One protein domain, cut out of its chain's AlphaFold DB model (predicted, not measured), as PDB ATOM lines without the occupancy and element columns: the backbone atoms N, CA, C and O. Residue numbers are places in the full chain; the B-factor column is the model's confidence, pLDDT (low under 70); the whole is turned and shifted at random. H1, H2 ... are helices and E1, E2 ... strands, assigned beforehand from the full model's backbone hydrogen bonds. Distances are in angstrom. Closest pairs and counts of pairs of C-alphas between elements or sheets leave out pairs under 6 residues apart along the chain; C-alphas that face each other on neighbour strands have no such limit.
ATOM      1  N   ALA A 363      59.839 125.410  66.051       61.06
ATOM      2  CA  ALA A 363      60.169 124.273  66.895       61.06
ATOM      3  C   ALA A 363      60.820 123.166  66.055       61.06
ATOM      4  O   ALA A 363      60.261 122.659  65.083       61.06
ATOM      5  N   ILE A 364      62.040 122.797  66.433       56.41
ATOM      6  CA  ILE A 364      62.809 121.722  65.804       56.41
ATOM      7  C   ILE A 364      62.482 120.421  66.550       56.41
ATOM      8  O   ILE A 364      63.337 119.811  67.178       56.41
ATOM      9  N   GLN A 365      61.206 120.037  66.556       53.66
ATOM     10  CA  GLN A 365      60.764 118.716  67.008       53.66
ATOM     11  C   GLN A 365      60.207 117.983  65.797       53.66
ATOM     12  O   GLN A 365      59.420 118.562  65.034       53.66
ATOM     13  N   SER A 366      60.604 116.732  65.584       41.09
ATOM     14  CA  SER A 366      60.024 115.964  64.493       41.09
ATOM     15  C   SER A 366      58.566 115.608  64.831       41.09
ATOM     16  O   SER A 366      58.071 115.812  65.937       41.09
ATOM     17  N   GLY A 367      57.777 115.282  63.806       42.41
ATOM     18  CA  GLY A 367      56.319 115.154  63.953       42.41
ATOM     19  C   GLY A 367      55.558 116.486  64.059       42.41
ATOM     20  O   GLY A 367      54.323 116.493  64.009       42.41
ATOM     21  N   SER A 368      56.255 117.624  64.115       40.53
ATOM     22  CA  SER A 368      55.622 118.935  64.037       40.53
ATOM     23  C   SER A 368      54.940 119.139  62.685       40.53
ATOM     24  O   SER A 368      55.567 119.156  61.624       40.53
ATOM     25  N   VAL A 369      53.619 119.307  62.719       41.16
ATOM     26  CA  VAL A 369      52.836 119.652  61.532       41.16
ATOM     27  C   VAL A 369      53.257 121.050  61.086       41.16
ATOM     28  O   VAL A 369      52.969 122.040  61.763       41.16
ATOM     29  N   VAL A 370      53.934 121.128  59.939       48.38
ATOM     30  CA  VAL A 370      54.256 122.392  59.266       48.38
ATOM     31  C   VAL A 370      52.957 123.190  59.107       48.38
ATOM     32  O   VAL A 370      51.975 122.665  58.584       48.38
ATOM     33  N   ASN A 371      52.949 124.450  59.555       51.28
ATOM     34  CA  ASN A 371      51.771 125.332  59.603       51.28
ATOM     35  C   ASN A 371      50.734 124.994  60.690       51.28
ATOM     36  O   ASN A 371      49.534 125.181  60.488       51.28
ATOM     37  N   SER A 372      51.182 124.540  61.862       52.56
ATOM     38  CA  SER A 372      50.352 124.466  63.066       52.56
ATOM     39  C   SER A 372      50.875 125.420  64.134       52.56
ATOM     40  O   SER A 372      52.074 125.467  64.385       52.56
ATOM     41  N   THR A 373      49.978 126.106  64.850       58.94
ATOM     42  CA  THR A 373      50.334 126.911  66.038       58.94
ATOM     43  C   THR A 373      51.022 126.091  67.129       58.94
ATOM     44  O   THR A 373      51.664 126.659  68.006       58.94
ATOM     45  N   LYS A 374      50.909 124.758  67.068       62.69
ATOM     46  CA  LYS A 374      51.624 123.825  67.938       62.69
ATOM     47  C   LYS A 374      53.130 123.759  67.661       62.69
ATOM     48  O   LYS A 374      53.842 123.275  68.522       62.69
ATOM     49  N   ASN A 375      53.607 124.255  66.517       71.44
ATOM     50  CA  ASN A 375      55.013 124.204  66.101       71.44
ATOM     51  C   ASN A 375      55.788 125.515  66.372       71.44
ATOM     52  O   ASN A 375      56.832 125.783  65.778       71.44
ATOM     53  N   ASN A 376      55.252 126.398  67.212       83.75
ATOM     54  CA  ASN A 376      55.910 127.666  67.510       83.75
ATOM     55  C   ASN A 376      56.963 127.473  68.603       83.75
ATOM     56  O   ASN A 376      56.714 126.779  69.580       83.75
ATOM     57  N   LEU A 377      58.111 128.130  68.476       86.38
ATOM     58  CA  LEU A 377      59.095 128.208  69.554       86.38
ATOM     59  C   LEU A 377      58.790 129.444  70.404       86.38
ATOM     60  O   LEU A 377      58.630 130.533  69.849       86.38
ATOM     61  N   LYS A 378      58.705 129.291  71.730       92.00
ATOM     62  CA  LYS A 378      58.585 130.405  72.688       92.00
ATOM     63  C   LYS A 378      59.582 130.213  73.817       92.00
ATOM     64  O   LYS A 378      59.228 129.697  74.871       92.00
ATOM     65  N   LEU A 379      60.812 130.646  73.594       91.69
ATOM     66  CA  LEU A 379      61.916 130.420  74.511       91.69
ATOM     67  C   LEU A 379      62.165 131.655  75.374       91.69
ATOM     68  O   LEU A 379      62.425 132.734  74.844       91.69
ATOM     69  N   THR A 380      62.127 131.500  76.693       95.25
ATOM     70  CA  THR A 380      62.745 132.457  77.619       95.25
ATOM     71  C   THR A 380      64.057 131.874  78.099       95.25
ATOM     72  O   THR A 380      64.076 130.721  78.502       95.25
ATOM     73  N   ASP A 381      65.122 132.666  78.083       93.19
ATOM     74  CA  ASP A 381      66.427 132.310  78.638       93.19
ATOM     75  C   ASP A 381      66.859 133.401  79.618       93.19
ATOM     76  O   ASP A 381      66.786 134.589  79.313       93.19
ATOM     77  N   VAL A 382      67.260 133.018  80.821       95.50
ATOM     78  CA  VAL A 382      67.806 133.924  81.826       95.50
ATOM     79  C   VAL A 382      69.095 133.316  82.326       95.50
ATOM     80  O   VAL A 382      69.098 132.180  82.792       95.50
ATOM     81  N   SER A 383      70.181 134.076  82.289       93.88
ATOM     82  CA  SER A 383      71.448 133.671  82.891       93.88
ATOM     83  C   SER A 383      72.034 134.793  83.725       93.88
ATOM     84  O   SER A 383      71.818 135.973  83.451       93.88
ATOM     85  N   PHE A 384      72.735 134.431  84.791       94.31
ATOM     86  CA  PHE A 384      73.334 135.405  85.686       94.31
ATOM     87  C   PHE A 384      74.592 134.869  86.364       94.31
ATOM     88  O   PHE A 384      74.753 133.666  86.585       94.31
ATOM     89  N   VAL A 385      75.440 135.812  86.752       93.62
ATOM     90  CA  VAL A 385      76.559 135.641  87.675       93.62
ATOM     91  C   VAL A 385      76.443 136.763  88.692       93.62
ATOM     92  O   VAL A 385      76.330 137.930  88.320       93.62
ATOM     93  N   TYR A 386      76.388 136.412  89.971       94.06
ATOM     94  CA  TYR A 386      76.163 137.379  91.036       94.06
ATOM     95  C   TYR A 386      77.068 137.091  92.238       94.06
ATOM     96  O   TYR A 386      76.992 135.992  92.796       94.06
ATOM     97  N   PRO A 387      77.899 138.043  92.694       94.00
ATOM     98  CA  PRO A 387      78.788 137.817  93.822       94.00
ATOM     99  C   PRO A 387      77.993 137.862  95.131       94.00
ATOM    100  O   PRO A 387      77.396 138.873  95.502       94.00
ATOM    101  N   LEU A 388      77.990 136.750  95.863       94.12
ATOM    102  CA  LEU A 388      77.429 136.669  97.215       94.12
ATOM    103  C   LEU A 388      78.401 137.244  98.250       94.12
ATOM    104  O   LEU A 388      77.990 137.842  99.244       94.12
ATOM    105  N   THR A 389      79.698 137.043  98.022       93.12
ATOM    106  CA  THR A 389      80.795 137.628  98.801       93.12
ATOM    107  C   THR A 389      81.919 138.036  97.847       93.12
ATOM    108  O   THR A 389      81.810 137.812  96.646       93.12
ATOM    109  N   ARG A 390      83.023 138.593  98.362       87.81
ATOM    110  CA  ARG A 390      84.185 138.960  97.531       87.81
ATOM    111  C   ARG A 390      84.753 137.777  96.734       87.81
ATOM    112  O   ARG A 390      85.213 137.971  95.620       87.81
ATOM    113  N   ASP A 391      84.702 136.583  97.319       90.94
ATOM    114  CA  ASP A 391      85.369 135.391  96.795       90.94
ATOM    115  C   ASP A 391      84.341 134.298  96.412       90.94
ATOM    116  O   ASP A 391      84.724 133.187  96.075       90.94
ATOM    117  N   VAL A 392      83.026 134.563  96.500       93.31
ATOM    118  CA  VAL A 392      81.955 133.583  96.214       93.31
ATOM    119  C   VAL A 392      80.931 134.199  95.269       93.31
ATOM    120  O   VAL A 392      80.270 135.164  95.652       93.31
ATOM    121  N   SER A 393      80.711 133.571  94.118       94.19
ATOM    122  CA  SER A 393      79.689 133.940  93.138       94.19
ATOM    123  C   SER A 393      78.648 132.842  92.971       94.19
ATOM    124  O   SER A 393      78.964 131.655  92.942       94.19
ATOM    125  N   TRP A 394      77.392 133.248  92.849       94.81
ATOM    126  CA  TRP A 394      76.290 132.401  92.427       94.81
ATOM    127  C   TRP A 394      76.129 132.516  90.917       94.81
ATOM    128  O   TRP A 394      76.078 133.619  90.375       94.81
ATOM    129  N   ILE A 395      76.062 131.375  90.248       92.75
ATOM    130  CA  ILE A 395      75.920 131.271  88.801       92.75
ATOM    131  C   ILE A 395      74.647 130.491  88.524       92.75
ATOM    132  O   ILE A 395      74.382 129.477  89.174       92.75
ATOM    133  N   GLY A 396      73.868 130.937  87.549       91.88
ATOM    134  CA  GLY A 396      72.691 130.200  87.133       91.88
ATOM    135  C   GLY A 396      72.271 130.500  85.710       91.88
ATOM    136  O   GLY A 396      72.542 131.571  85.168       91.88
ATOM    137  N   ARG A 397      71.578 129.532  85.119       91.06
ATOM    138  CA  ARG A 397      70.881 129.665  83.846       91.06
ATOM    139  C   ARG A 397      69.557 128.925  83.923       91.06
ATOM    140  O   ARG A 397      69.486 127.817  84.442       91.06
ATOM    141  N   TRP A 398      68.510 129.532  83.402       92.81
ATOM    142  CA  TRP A 398      67.190 128.944  83.297       92.81
ATOM    143  C   TRP A 398      66.627 129.256  81.918       92.81
ATOM    144  O   TRP A 398      66.602 130.412  81.503       92.81
ATOM    145  N   SER A 399      66.190 128.222  81.214       91.75
ATOM    146  CA  SER A 399      65.644 128.302  79.871       91.75
ATOM    147  C   SER A 399      64.381 127.455  79.781       91.75
ATOM    148  O   SER A 399      64.410 126.280  80.146       91.75
ATOM    149  N   GLU A 400      63.278 128.036  79.313       91.50
ATOM    150  CA  GLU A 400      61.941 127.426  79.294       91.50
ATOM    151  C   GLU A 400      61.276 127.635  77.933       91.50
ATOM    152  O   GLU A 400      61.232 128.761  77.429       91.50
ATOM    153  N   ASP A 401      60.716 126.564  77.363       89.81
ATOM    154  CA  ASP A 401      59.852 126.654  76.189       89.81
ATOM    155  C   ASP A 401      58.380 126.702  76.606       89.81
ATOM    156  O   ASP A 401      57.745 125.697  76.937       89.81
ATOM    157  N   TRP A 402      57.807 127.898  76.538       89.94
ATOM    158  CA  TRP A 402      56.424 128.168  76.914       89.94
ATOM    159  C   TRP A 402      55.391 127.616  75.937       89.94
ATOM    160  O   TRP A 402      54.206 127.579  76.273       89.94
ATOM    161  N   ASN A 403      55.783 127.250  74.714       85.88
ATOM    162  CA  ASN A 403      54.839 126.684  73.759       85.88
ATOM    163  C   ASN A 403      54.519 125.226  74.102       85.88
ATOM    164  O   ASN A 403      53.353 124.835  74.072       85.88
ATOM    165  N   PHE A 404      55.542 124.453  74.472       79.19
ATOM    166  CA  PHE A 404      55.391 123.053  74.873       79.19
ATOM    167  C   PHE A 404      55.292 122.860  76.393       79.19
ATOM    168  O   PHE A 404      54.943 121.769  76.841       79.19
ATOM    169  N   GLY A 405      55.534 123.912  77.181       84.31
ATOM    170  CA  GLY A 405      55.397 123.893  78.638       84.31
ATOM    171  C   GLY A 405      56.436 123.004  79.312       84.31
ATOM    172  O   GLY A 405      56.103 122.295  80.265       84.31
ATOM    173  N   HIS A 406      57.658 122.990  78.778       84.62
ATOM    174  CA  HIS A 406      58.759 122.252  79.371       84.62
ATOM    175  C   HIS A 406      60.018 123.106  79.494       84.62
ATOM    176  O   HIS A 406      60.333 123.957  78.656       84.62
ATOM    177  N   LEU A 407      60.777 122.788  80.535       88.25
ATOM    178  CA  LEU A 407      62.103 123.319  80.767       88.25
ATOM    179  C   LEU A 407      63.031 122.849  79.641       88.25
ATOM    180  O   LEU A 407      62.968 121.692  79.230       88.25
ATOM    181  N   GLN A 408      63.884 123.740  79.148       86.12
ATOM    182  CA  GLN A 408      64.949 123.412  78.201       86.12
ATOM    183  C   GLN A 408      66.260 123.175  78.944       86.12
ATOM    184  O   GLN A 408      66.842 122.104  78.836       86.12
ATOM    185  N   ASN A 409      66.680 124.136  79.771       85.88
ATOM    186  CA  ASN A 409      67.906 124.046  80.560       85.88
ATOM    187  C   ASN A 409      67.716 124.696  81.930       85.88
ATOM    188  O   ASN A 409      67.189 125.799  82.033       85.88
ATOM    189  N   LEU A 410      68.189 124.046  82.988       90.50
ATOM    190  CA  LEU A 410      68.319 124.628  84.320       90.50
ATOM    191  C   LEU A 410      69.704 124.301  84.855       90.50
ATOM    192  O   LEU A 410      70.024 123.138  85.051       90.50
ATOM    193  N   LEU A 411      70.502 125.317  85.136       89.81
ATOM    194  CA  LEU A 411      71.819 125.208  85.745       89.81
ATOM    195  C   LEU A 411      71.873 126.150  86.944       89.81
ATOM    196  O   LEU A 411      71.399 127.283  86.877       89.81
ATOM    197  N   SER A 412      72.456 125.697  88.046       93.00
ATOM    198  CA  SER A 412      72.713 126.525  89.221       93.00
ATOM    199  C   SER A 412      73.958 126.025  89.931       93.00
ATOM    200  O   SER A 412      74.141 124.822  90.125       93.00
ATOM    201  N   GLY A 413      74.825 126.940  90.330       92.62
ATOM    202  CA  GLY A 413      76.079 126.585  90.959       92.62
ATOM    203  C   GLY A 413      76.740 127.723  91.700       92.62
ATOM    204  O   GLY A 413      76.334 128.877  91.621       92.62
ATOM    205  N   VAL A 414      77.778 127.377  92.443       93.44
ATOM    206  CA  VAL A 414      78.578 128.316  93.216       93.44
ATOM    207  C   VAL A 414      80.013 128.233  92.730       93.44
ATOM    208  O   VAL A 414      80.580 127.146  92.617       93.44
ATOM    209  N   GLN A 415      80.595 129.393  92.461       90.81
ATOM    210  CA  GLN A 415      82.010 129.553  92.180       90.81
ATOM    211  C   GLN A 415      82.670 130.204  93.390       90.81
ATOM    212  O   GLN A 415      82.282 131.294  93.797       90.81
ATOM    213  N   TYR A 416      83.664 129.542  93.967       91.69
ATOM    214  CA  TYR A 416      84.587 130.141  94.917       91.69
ATOM    215  C   TYR A 416      85.868 130.506  94.180       91.69
ATOM    216  O   TYR A 416      86.478 129.631  93.568       91.69
ATOM    217  N   ASP A 417      86.268 131.769  94.223       88.25
ATOM    218  CA  ASP A 417      87.412 132.267  93.478       88.25
ATOM    219  C   ASP A 417      88.378 133.070  94.357       88.25
ATOM    220  O   ASP A 417      87.992 134.007  95.051       88.25
ATOM    221  N   THR A 418      89.656 132.698  94.323       87.38
ATOM    222  CA  THR A 418      90.735 133.347  95.080       87.38
ATOM    223  C   THR A 418      91.857 133.811  94.155       87.38
ATOM    224  O   THR A 418      91.802 133.657  92.938       87.38
ATOM    225  N   CYS A 419      92.933 134.370  94.713       83.00
ATOM    226  CA  CYS A 419      94.092 134.775  93.918       83.00
ATOM    227  C   CYS A 419      94.852 133.604  93.267       83.00
ATOM    228  O   CYS A 419      95.505 133.821  92.251       83.00
ATOM    229  N   CYS A 420      94.777 132.386  93.816       87.12
ATOM    230  CA  CYS A 420      95.616 131.261  93.375       87.12
ATOM    231  C   CYS A 420      94.823 130.035  92.909       87.12
ATOM    232  O   CYS A 420      95.362 129.195  92.190       87.12
ATOM    233  N   TRP A 421      93.565 129.901  93.325       87.94
ATOM    234  CA  TRP A 421      92.729 128.760  92.965       87.94
ATOM    235  C   TRP A 421      91.248 129.129  92.918       87.94
ATOM    236  O   TRP A 421      90.813 130.044  93.619       87.94
ATOM    237  N   ALA A 422      90.493 128.383  92.120       87.56
ATOM    238  CA  ALA A 422      89.049 128.491  92.007       87.56
ATOM    239  C   ALA A 422      88.395 127.108  92.132       87.56
ATOM    240  O   ALA A 422      88.974 126.087  91.761       87.56
ATOM    241  N   LEU A 423      87.182 127.074  92.670       89.56
ATOM    242  CA  LEU A 423      86.335 125.891  92.749       89.56
ATOM    243  C   LEU A 423      84.959 126.250  92.204       89.56
ATOM    244  O   LEU A 423      84.293 127.128  92.744       89.56
ATOM    245  N   LEU A 424      84.514 125.548  91.173       88.38
ATOM    246  CA  LEU A 424      83.169 125.651  90.629       88.38
ATOM    247  C   LEU A 424      82.403 124.371  90.958       88.38
ATOM    248  O   LEU A 424      82.844 123.280  90.609       88.38
ATOM    249  N   ALA A 425      81.239 124.507  91.584       90.56
ATOM    250  CA  ALA A 425      80.289 123.418  91.765       90.56
ATOM    251  C   ALA A 425      78.956 123.805  91.120       90.56
ATOM    252  O   ALA A 425      78.324 124.759  91.567       90.56
ATOM    253  N   VAL A 426      78.525 123.085  90.085       89.38
ATOM    254  CA  VAL A 426      77.295 123.372  89.324       89.38
ATOM    255  C   VAL A 426      76.463 122.108  89.226       89.38
ATOM    256  O   VAL A 426      76.976 121.050  88.890       89.38
ATOM    257  N   GLY A 427      75.171 122.220  89.499       90.19
ATOM    258  CA  GLY A 427      74.192 121.179  89.226       90.19
ATOM    259  C   GLY A 427      73.138 121.679  88.258       90.19
ATOM    260  O   GLY A 427      72.840 122.874  88.206       90.19
ATOM    261  N   GLY A 428      72.542 120.769  87.505       88.81
ATOM    262  CA  GLY A 428      71.499 121.153  86.582       88.81
ATOM    263  C   GLY A 428      70.790 120.005  85.900       88.81
ATOM    264  O   GLY A 428      70.994 118.832  86.214       88.81
ATOM    265  N   ARG A 429      69.901 120.384  84.992       88.06
ATOM    266  CA  ARG A 429      69.048 119.496  84.226       88.06
ATOM    267  C   ARG A 429      68.813 120.074  82.835       88.06
ATOM    268  O   ARG A 429      68.442 121.241  82.729       88.06
ATOM    269  N   ALA A 430      68.952 119.251  81.803       84.88
ATOM    270  CA  ALA A 430      68.611 119.612  80.428       84.88
ATOM    271  C   ALA A 430      67.549 118.706  79.849       84.88
ATOM    272  O   ALA A 430      67.483 117.520  80.178       84.88
ATOM    273  N   PHE A 431      66.740 119.271  78.966       83.12
ATOM    274  CA  PHE A 431      65.858 118.518  78.099       83.12
ATOM    275  C   PHE A 431      66.676 117.698  77.097       83.12
ATOM    276  O   PHE A 431      67.650 118.179  76.529       83.12
ATOM    277  N   THR A 432      66.266 116.451  76.888       76.75
ATOM    278  CA  THR A 432      66.922 115.530  75.943       76.75
ATOM    279  C   THR A 432      65.984 115.190  74.796       76.75
ATOM    280  O   THR A 432      66.275 115.463  73.636       76.75
ATOM    281  N   GLN A 433      64.833 114.611  75.127       73.06
ATOM    282  CA  GLN A 433      63.849 114.139  74.164       73.06
ATOM    283  C   GLN A 433      62.450 114.093  74.780       73.06
ATOM    284  O   GLN A 433      62.279 114.110  76.000       73.06
ATOM    285  N   LEU A 434      61.430 113.978  73.934       73.81
ATOM    286  CA  LEU A 434      60.085 113.602  74.359       73.81
ATOM    287  C   LEU A 434      59.942 112.083  74.269       73.81
ATOM    288  O   LEU A 434      60.224 111.490  73.235       73.81
ATOM    289  N   GLN A 435      59.443 111.457  75.330       72.44
ATOM    290  CA  GLN A 435      59.028 110.056  75.310       72.44
ATOM    291  C   GLN A 435      57.534 109.999  75.616       72.44
ATOM    292  O   GLN A 435      57.110 110.422  76.691       72.44
ATOM    293  N   ASN A 436      56.716 109.526  74.669       73.88
ATOM    294  CA  ASN A 436      55.249 109.534  74.782       73.88
ATOM    295  C   ASN A 436      54.682 110.912  75.180       73.88
ATOM    296  O   ASN A 436      53.905 111.029  76.130       73.88
ATOM    297  N   SER A 437      55.126 111.971  74.491       73.50
ATOM    298  CA  SER A 437      54.769 113.374  74.779       73.50
ATOM    299  C   SER A 437      55.137 113.860  76.188       73.50
ATOM    300  O   SER A 437      54.645 114.895  76.634       73.50
ATOM    301  N   THR A 438      55.997 113.124  76.896       80.19
ATOM    302  CA  THR A 438      56.499 113.485  78.222       80.19
ATOM    303  C   THR A 438      57.971 113.882  78.113       80.19
ATOM    304  O   THR A 438      58.771 113.072  77.633       80.19
ATOM    305  N   PRO A 439      58.361 115.092  78.558       82.81
ATOM    306  CA  PRO A 439      59.742 115.548  78.465       82.81
ATOM    307  C   PRO A 439      60.665 114.719  79.356       82.81
ATOM    308  O   PRO A 439      60.432 114.571  80.559       82.81
ATOM    309  N   GLN A 440      61.712 114.178  78.739       84.44
ATOM    310  CA  GLN A 440      62.819 113.492  79.387       84.44
ATOM    311  C   GLN A 440      63.979 114.450  79.576       84.44
ATOM    312  O   GLN A 440      64.197 115.380  78.797       84.44
ATOM    313  N   TYR A 441      64.744 114.195  80.627       86.50
ATOM    314  CA  TYR A 441      65.793 115.100  81.029       86.50
ATOM    315  C   TYR A 441      66.987 114.367  81.617       86.50
ATOM    316  O   TYR A 441      66.820 113.404  82.369       86.50
ATOM    317  N   GLN A 442      68.158 114.934  81.379       83.81
ATOM    318  CA  GLN A 442      69.426 114.506  81.943       83.81
ATOM    319  C   GLN A 442      69.789 115.419  83.107       83.81
ATOM    320  O   GLN A 442      69.772 116.638  82.957       83.81
ATOM    321  N   ASN A 443      70.039 114.838  84.284       88.25
ATOM    322  CA  ASN A 443      70.481 115.581  85.464       88.25
ATOM    323  C   ASN A 443      71.986 115.418  85.612       88.25
ATOM    324  O   ASN A 443      72.485 114.296  85.573       88.25
ATOM    325  N   GLU A 444      72.679 116.520  85.849       81.81
ATOM    326  CA  GLU A 444      74.134 116.538  85.891       81.81
ATOM    327  C   GLU A 444      74.630 117.355  87.074       81.81
ATOM    328  O   GLU A 444      73.985 118.304  87.526       81.81
ATOM    329  N   PHE A 445      75.789 116.964  87.590       85.88
ATOM    330  CA  PHE A 445      76.467 117.681  88.653       85.88
ATOM    331  C   PHE A 445      77.971 117.658  88.404       85.88
ATOM    332  O   PHE A 445      78.569 116.599  88.218       85.88
ATOM    333  N   TYR A 446      78.564 118.842  88.429       83.12
ATOM    334  CA  TYR A 446      79.947 119.109  88.088       83.12
ATOM    335  C   TYR A 446      80.659 119.749  89.267       83.12
ATOM    336  O   TYR A 446      80.144 120.680  89.889       83.12
ATOM    337  N   ILE A 447      81.875 119.278  89.535       86.00
ATOM    338  CA  ILE A 447      82.829 119.957  90.408       86.00
ATOM    339  C   ILE A 447      84.130 120.114  89.628       86.00
ATOM    340  O   ILE A 447      84.761 119.126  89.245       86.00
ATOM    341  N   GLN A 448      84.544 121.359  89.434       84.69
ATOM    342  CA  GLN A 448      85.790 121.717  88.777       84.69
ATOM    343  C   GLN A 448      86.669 122.497  89.748       84.69
ATOM    344  O   GLN A 448      86.241 123.492  90.328       84.69
ATOM    345  N   PHE A 449      87.910 122.048  89.916       85.94
ATOM    346  CA  PHE A 449      88.932 122.764  90.662       85.94
ATOM    347  C   PHE A 449      89.974 123.317  89.686       85.94
ATOM    348  O   PHE A 449      90.351 122.676  88.709       85.94
ATOM    349  N   ALA A 450      90.436 124.528  89.929       84.62
ATOM    350  CA  ALA A 450      91.298 125.262  89.021       84.62
ATOM    351  C   ALA A 450      92.451 125.887  89.800       84.62
ATOM    352  O   ALA A 450      92.226 126.545  90.813       84.62
ATOM    353  N   LEU A 451      93.682 125.710  89.319       83.75
ATOM    354  CA  LEU A 451      94.857 126.417  89.826       83.75
ATOM    355  C   LEU A 451      95.199 127.532  88.839       83.75
ATOM    356  O   LEU A 451      95.606 127.268  87.702       83.75
ATOM    357  N   LYS A 452      95.040 128.785  89.272       80.69
ATOM    358  CA  LYS A 452      95.283 129.952  88.417       80.69
ATOM    359  C   LYS A 452      96.743 129.960  87.958       80.69
ATOM    360  O   LYS A 452      97.655 129.844  88.774       80.69
ATOM    361  N   GLY A 453      96.955 130.051  86.646       71.94
ATOM    362  CA  GLY A 453      98.285 130.024  86.026       71.94
ATOM    363  C   GLY A 453      98.933 128.639  85.870       71.94
ATOM    364  O   GLY A 453     100.049 128.566  85.361       71.94
ATOM    365  N   LEU A 454      98.275 127.547  86.280       73.50
ATOM    366  CA  LEU A 454      98.793 126.174  86.142       73.50
ATOM    367  C   LEU A 454      97.829 125.228  85.404       73.50
ATOM    368  O   LEU A 454      98.291 124.248  84.820       73.50
ATOM    369  N   GLY A 455      96.523 125.518  85.402       63.53
ATOM    370  CA  GLY A 455      95.503 124.789  84.639       63.53
ATOM    371  C   GLY A 455      94.354 124.224  85.484       63.53
ATOM    372  O   GLY A 455      94.270 124.439  86.696       63.53
ATOM    373  N   ASN A 456      93.462 123.483  84.817       64.25
ATOM    374  CA  ASN A 456      92.208 122.965  85.377       64.25
ATOM    375  C   ASN A 456      92.328 121.482  85.745       64.25
ATOM    376  O   ASN A 456      92.897 120.698  84.988       64.25
ATOM    377  N   ILE A 457      91.759 121.084  86.885       63.16
ATOM    378  CA  ILE A 457      91.711 119.698  87.369       63.16
ATOM    379  C   ILE A 457      90.281 119.397  87.853       63.16
ATOM    380  O   ILE A 457      89.818 119.946  88.850       63.16
ATOM    381  N   GLY A 458      89.557 118.504  87.179       57.56
ATOM    382  CA  GLY A 458      88.185 118.158  87.565       57.56
ATOM    383  C   GLY A 458      87.533 117.122  86.653       57.56
ATOM    384  O   GLY A 458      88.078 116.783  85.604       57.56
ATOM    385  N   ALA A 459      86.377 116.605  87.079       49.28
ATOM    386  CA  ALA A 459      85.545 115.718  86.271       49.28
ATOM    387  C   ALA A 459      84.507 116.553  85.502       49.28
ATOM    388  O   ALA A 459      83.656 117.199  86.113       49.28
ATOM    389  N   GLY A 460      84.585 116.521  84.169       52.47
ATOM    390  CA  GLY A 460      83.738 117.310  83.269       52.47
ATOM    391  C   GLY A 460      84.286 118.710  82.974       52.47
ATOM    392  O   GLY A 460      85.177 119.201  83.669       52.47
ATOM    393  N   ASN A 461      83.754 119.342  81.923       58.53
ATOM    394  CA  ASN A 461      84.114 120.698  81.512       58.53
ATOM    395  C   ASN A 461      82.881 121.622  81.551       58.53
ATOM    396  O   ASN A 461      82.333 121.965  80.503       58.53
ATOM    397  N   PRO A 462      82.391 122.013  82.747       56.94
ATOM    398  CA  PRO A 462      81.212 122.871  82.858       56.94
ATOM    399  C   PRO A 462      81.443 124.262  82.254       56.94
ATOM    400  O   PRO A 462      80.471 124.970  82.001       56.94
ATOM    401  N   SER A 463      82.698 124.656  81.993       59.19
ATOM    402  CA  SER A 463      83.002 125.904  81.295       59.19
ATOM    403  C   SER A 463      82.367 125.958  79.912       59.19
ATOM    404  O   SER A 463      81.925 127.026  79.531       59.19
ATOM    405  N   ASP A 464      82.240 124.846  79.183       60.94
ATOM    406  CA  ASP A 464      81.646 124.872  77.836       60.94
ATOM    407  C   ASP A 464      80.154 125.236  77.904       60.94
ATOM    408  O   ASP A 464      79.693 126.128  77.194       60.94
ATOM    409  N   SER A 465      79.431 124.641  78.858       60.16
ATOM    410  CA  SER A 465      78.036 124.985  79.160       60.16
ATOM    411  C   SER A 465      77.886 126.398  79.727       60.16
ATOM    412  O   SER A 465      76.888 127.054  79.457       60.16
ATOM    413  N   LEU A 466      78.841 126.895  80.519       64.44
ATOM    414  CA  LEU A 466      78.779 128.239  81.106       64.44
ATOM    415  C   LEU A 466      79.244 129.345  80.150       64.44
ATOM    416  O   LEU A 466      78.769 130.465  80.271       64.44
ATOM    417  N   ASN A 467      80.098 129.043  79.173       64.19
ATOM    418  CA  ASN A 467      80.534 129.982  78.133       64.19
ATOM    419  C   ASN A 467      79.389 130.362  77.179       64.19
ATOM    420  O   ASN A 467      79.477 131.358  76.466       64.19
ATOM    421  N   SER A 468      78.288 129.603  77.187       61.91
ATOM    422  CA  SER A 468      77.027 130.005  76.551       61.91
ATOM    423  C   SER A 468      76.372 131.229  77.224       61.91
ATOM    424  O   SER A 468      75.525 131.891  76.622       61.91
ATOM    425  N   ILE A 469      76.753 131.555  78.469       66.25
ATOM    426  CA  ILE A 469      76.329 132.771  79.168       66.25
ATOM    427  C   ILE A 469      77.120 133.940  78.586       66.25
ATOM    428  O   ILE A 469      78.309 134.101  78.854       66.25
ATOM    429  N   ASN A 470      76.446 134.789  77.812       69.56
ATOM    430  CA  ASN A 470      77.073 135.965  77.217       69.56
ATOM    431  C   ASN A 470      77.746 136.844  78.291       69.56
ATOM    432  O   ASN A 470      77.120 137.184  79.299       69.56
ATOM    433  N   GLY A 471      79.013 137.196  78.062       57.78
ATOM    434  CA  GLY A 471      79.831 138.006  78.966       57.78
ATOM    435  C   GLY A 471      80.565 137.225  80.059       57.78
ATOM    436  O   GLY A 471      81.495 137.769  80.655       57.78
ATOM    437  N   TYR A 472      80.204 135.960  80.315       74.81
ATOM    438  CA  TYR A 472      80.913 135.131  81.285       74.81
ATOM    439  C   TYR A 472      82.204 134.596  80.679       74.81
ATOM    440  O   TYR A 472      82.195 133.913  79.660       74.81
ATOM    441  N   ASN A 473      83.313 134.863  81.355       66.44
ATOM    442  CA  ASN A 473      84.573 134.189  81.107       66.44
ATOM    443  C   ASN A 473      85.038 133.596  82.423       66.44
ATOM    444  O   ASN A 473      85.236 134.310  83.411       66.44
ATOM    445  N   MET A 474      85.233 132.282  82.443       62.47
ATOM    446  CA  MET A 474      85.889 131.667  83.580       62.47
ATOM    447  C   MET A 474      87.340 132.164  83.597       62.47
ATOM    448  O   MET A 474      88.108 131.844  82.694       62.47
ATOM    449  N   GLN A 475      87.707 132.972  84.597       54.62
ATOM    450  CA  GLN A 475      89.071 133.484  84.769       54.62
ATOM    451  C   GLN A 475      90.017 132.357  85.206       54.62
ATOM    452  O   GLN A 475      90.470 132.296  86.354       54.62
ATOM    453  N   VAL A 476      90.294 131.430  84.292       51.38
ATOM    454  CA  VAL A 476      91.259 130.360  84.497       51.38
ATOM    455  C   VAL A 476      92.241 130.325  83.341       51.38
ATOM    456  O   VAL A 476      92.110 129.545  82.403       51.38
ATOM    457  N   GLY A 477      93.229 131.211  83.437       40.53
ATOM    458  CA  GLY A 477      94.281 131.406  82.445       40.53
ATOM    459  C   GLY A 477      94.514 132.878  82.210       40.53
ATOM    460  O   GLY A 477      93.889 133.396  81.265       40.53
TER     461      GLY A 477
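AT A GLANCE: This is residues 363 to 477 of the 477 residues of a protein of uncultured bacterium (UniProt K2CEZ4). A long, twisted wall of six strands makes this domain, with the short helix H1 over one face near strand E4 and the opposite face without a named helix. The strands run back and forth along the longest axis, E6 being a short edge piece beside the last part of E5, while residues 363 to 376 form a loop beyond the E1 start that lengthens the whole. The printed part has 115 residues, with E1 to E6 and then H1 along the chain; the sheet order is E1, E2, E3, E4, E5, E6, antiparallel throughout, and the class is mostly strand. The whole is loose, with a radius of gyration of the C-alphas of 17.2 A, and a rod in outline, spanning 55 by 24 by 20 A.

IN THESE COORDINATES: E4, the longest strand by residues, is residues 421 to 435, 42.4 A from first to last C-alpha. E5 is residues 438 to 451, 42.1 A. E3 is residues 406 to 417, 33.5 A, and E2 is residues 392 to 401, 30.6 A. E1 is residues 377 to 389, 37.6 A, with C-alpha 377 at (59.095, 128.208, 69.554). E6 is residues 455 to 459, 13.6 A. H1 is residues 462 to 466, with C-alpha 466 at (78.779, 128.239, 81.106).

HOW THE PARTS SIT: The six strands form a meander, each strand the antiparallel neighbour of the one before, and each successive pair is a hairpin. E3 and E4 stand at 173 degrees between directions, with N 412 and O 427 2.9 A apart, within hydrogen-bond range. E4 and E5 stand at 165 degrees, with N 426 and O 446 at 2.9 A. E2 and E3 have N 397 and O 411 at 2.9 A, and E1 and E2 have N 384 and O 396 at 2.9 A. E5 and E6 stand at 143 degrees, with N 457 and O 449 at 2.8 A. The edge strands E1 and E6 are apart. H1 is on the sheet at a height of 8.2 A and only just over E4, on which 3 of its 5 C-alphas fall. The closest C-alphas of H1 and E5 are those of Pro 462 and Tyr 446, 6.6 A apart. In H1 the O i to N i+4 pair is within hydrogen-bond range.

THE WHOLE: The two C-alphas farthest apart, those of Asn 371 and Cys 420, are 55.7 A apart. The printed part has no cut, and the links between named elements are tight. Mean pLDDT of the printed part is 77.8; residues 363 to 374, 455 to 471 and 473 to 477 are under 70.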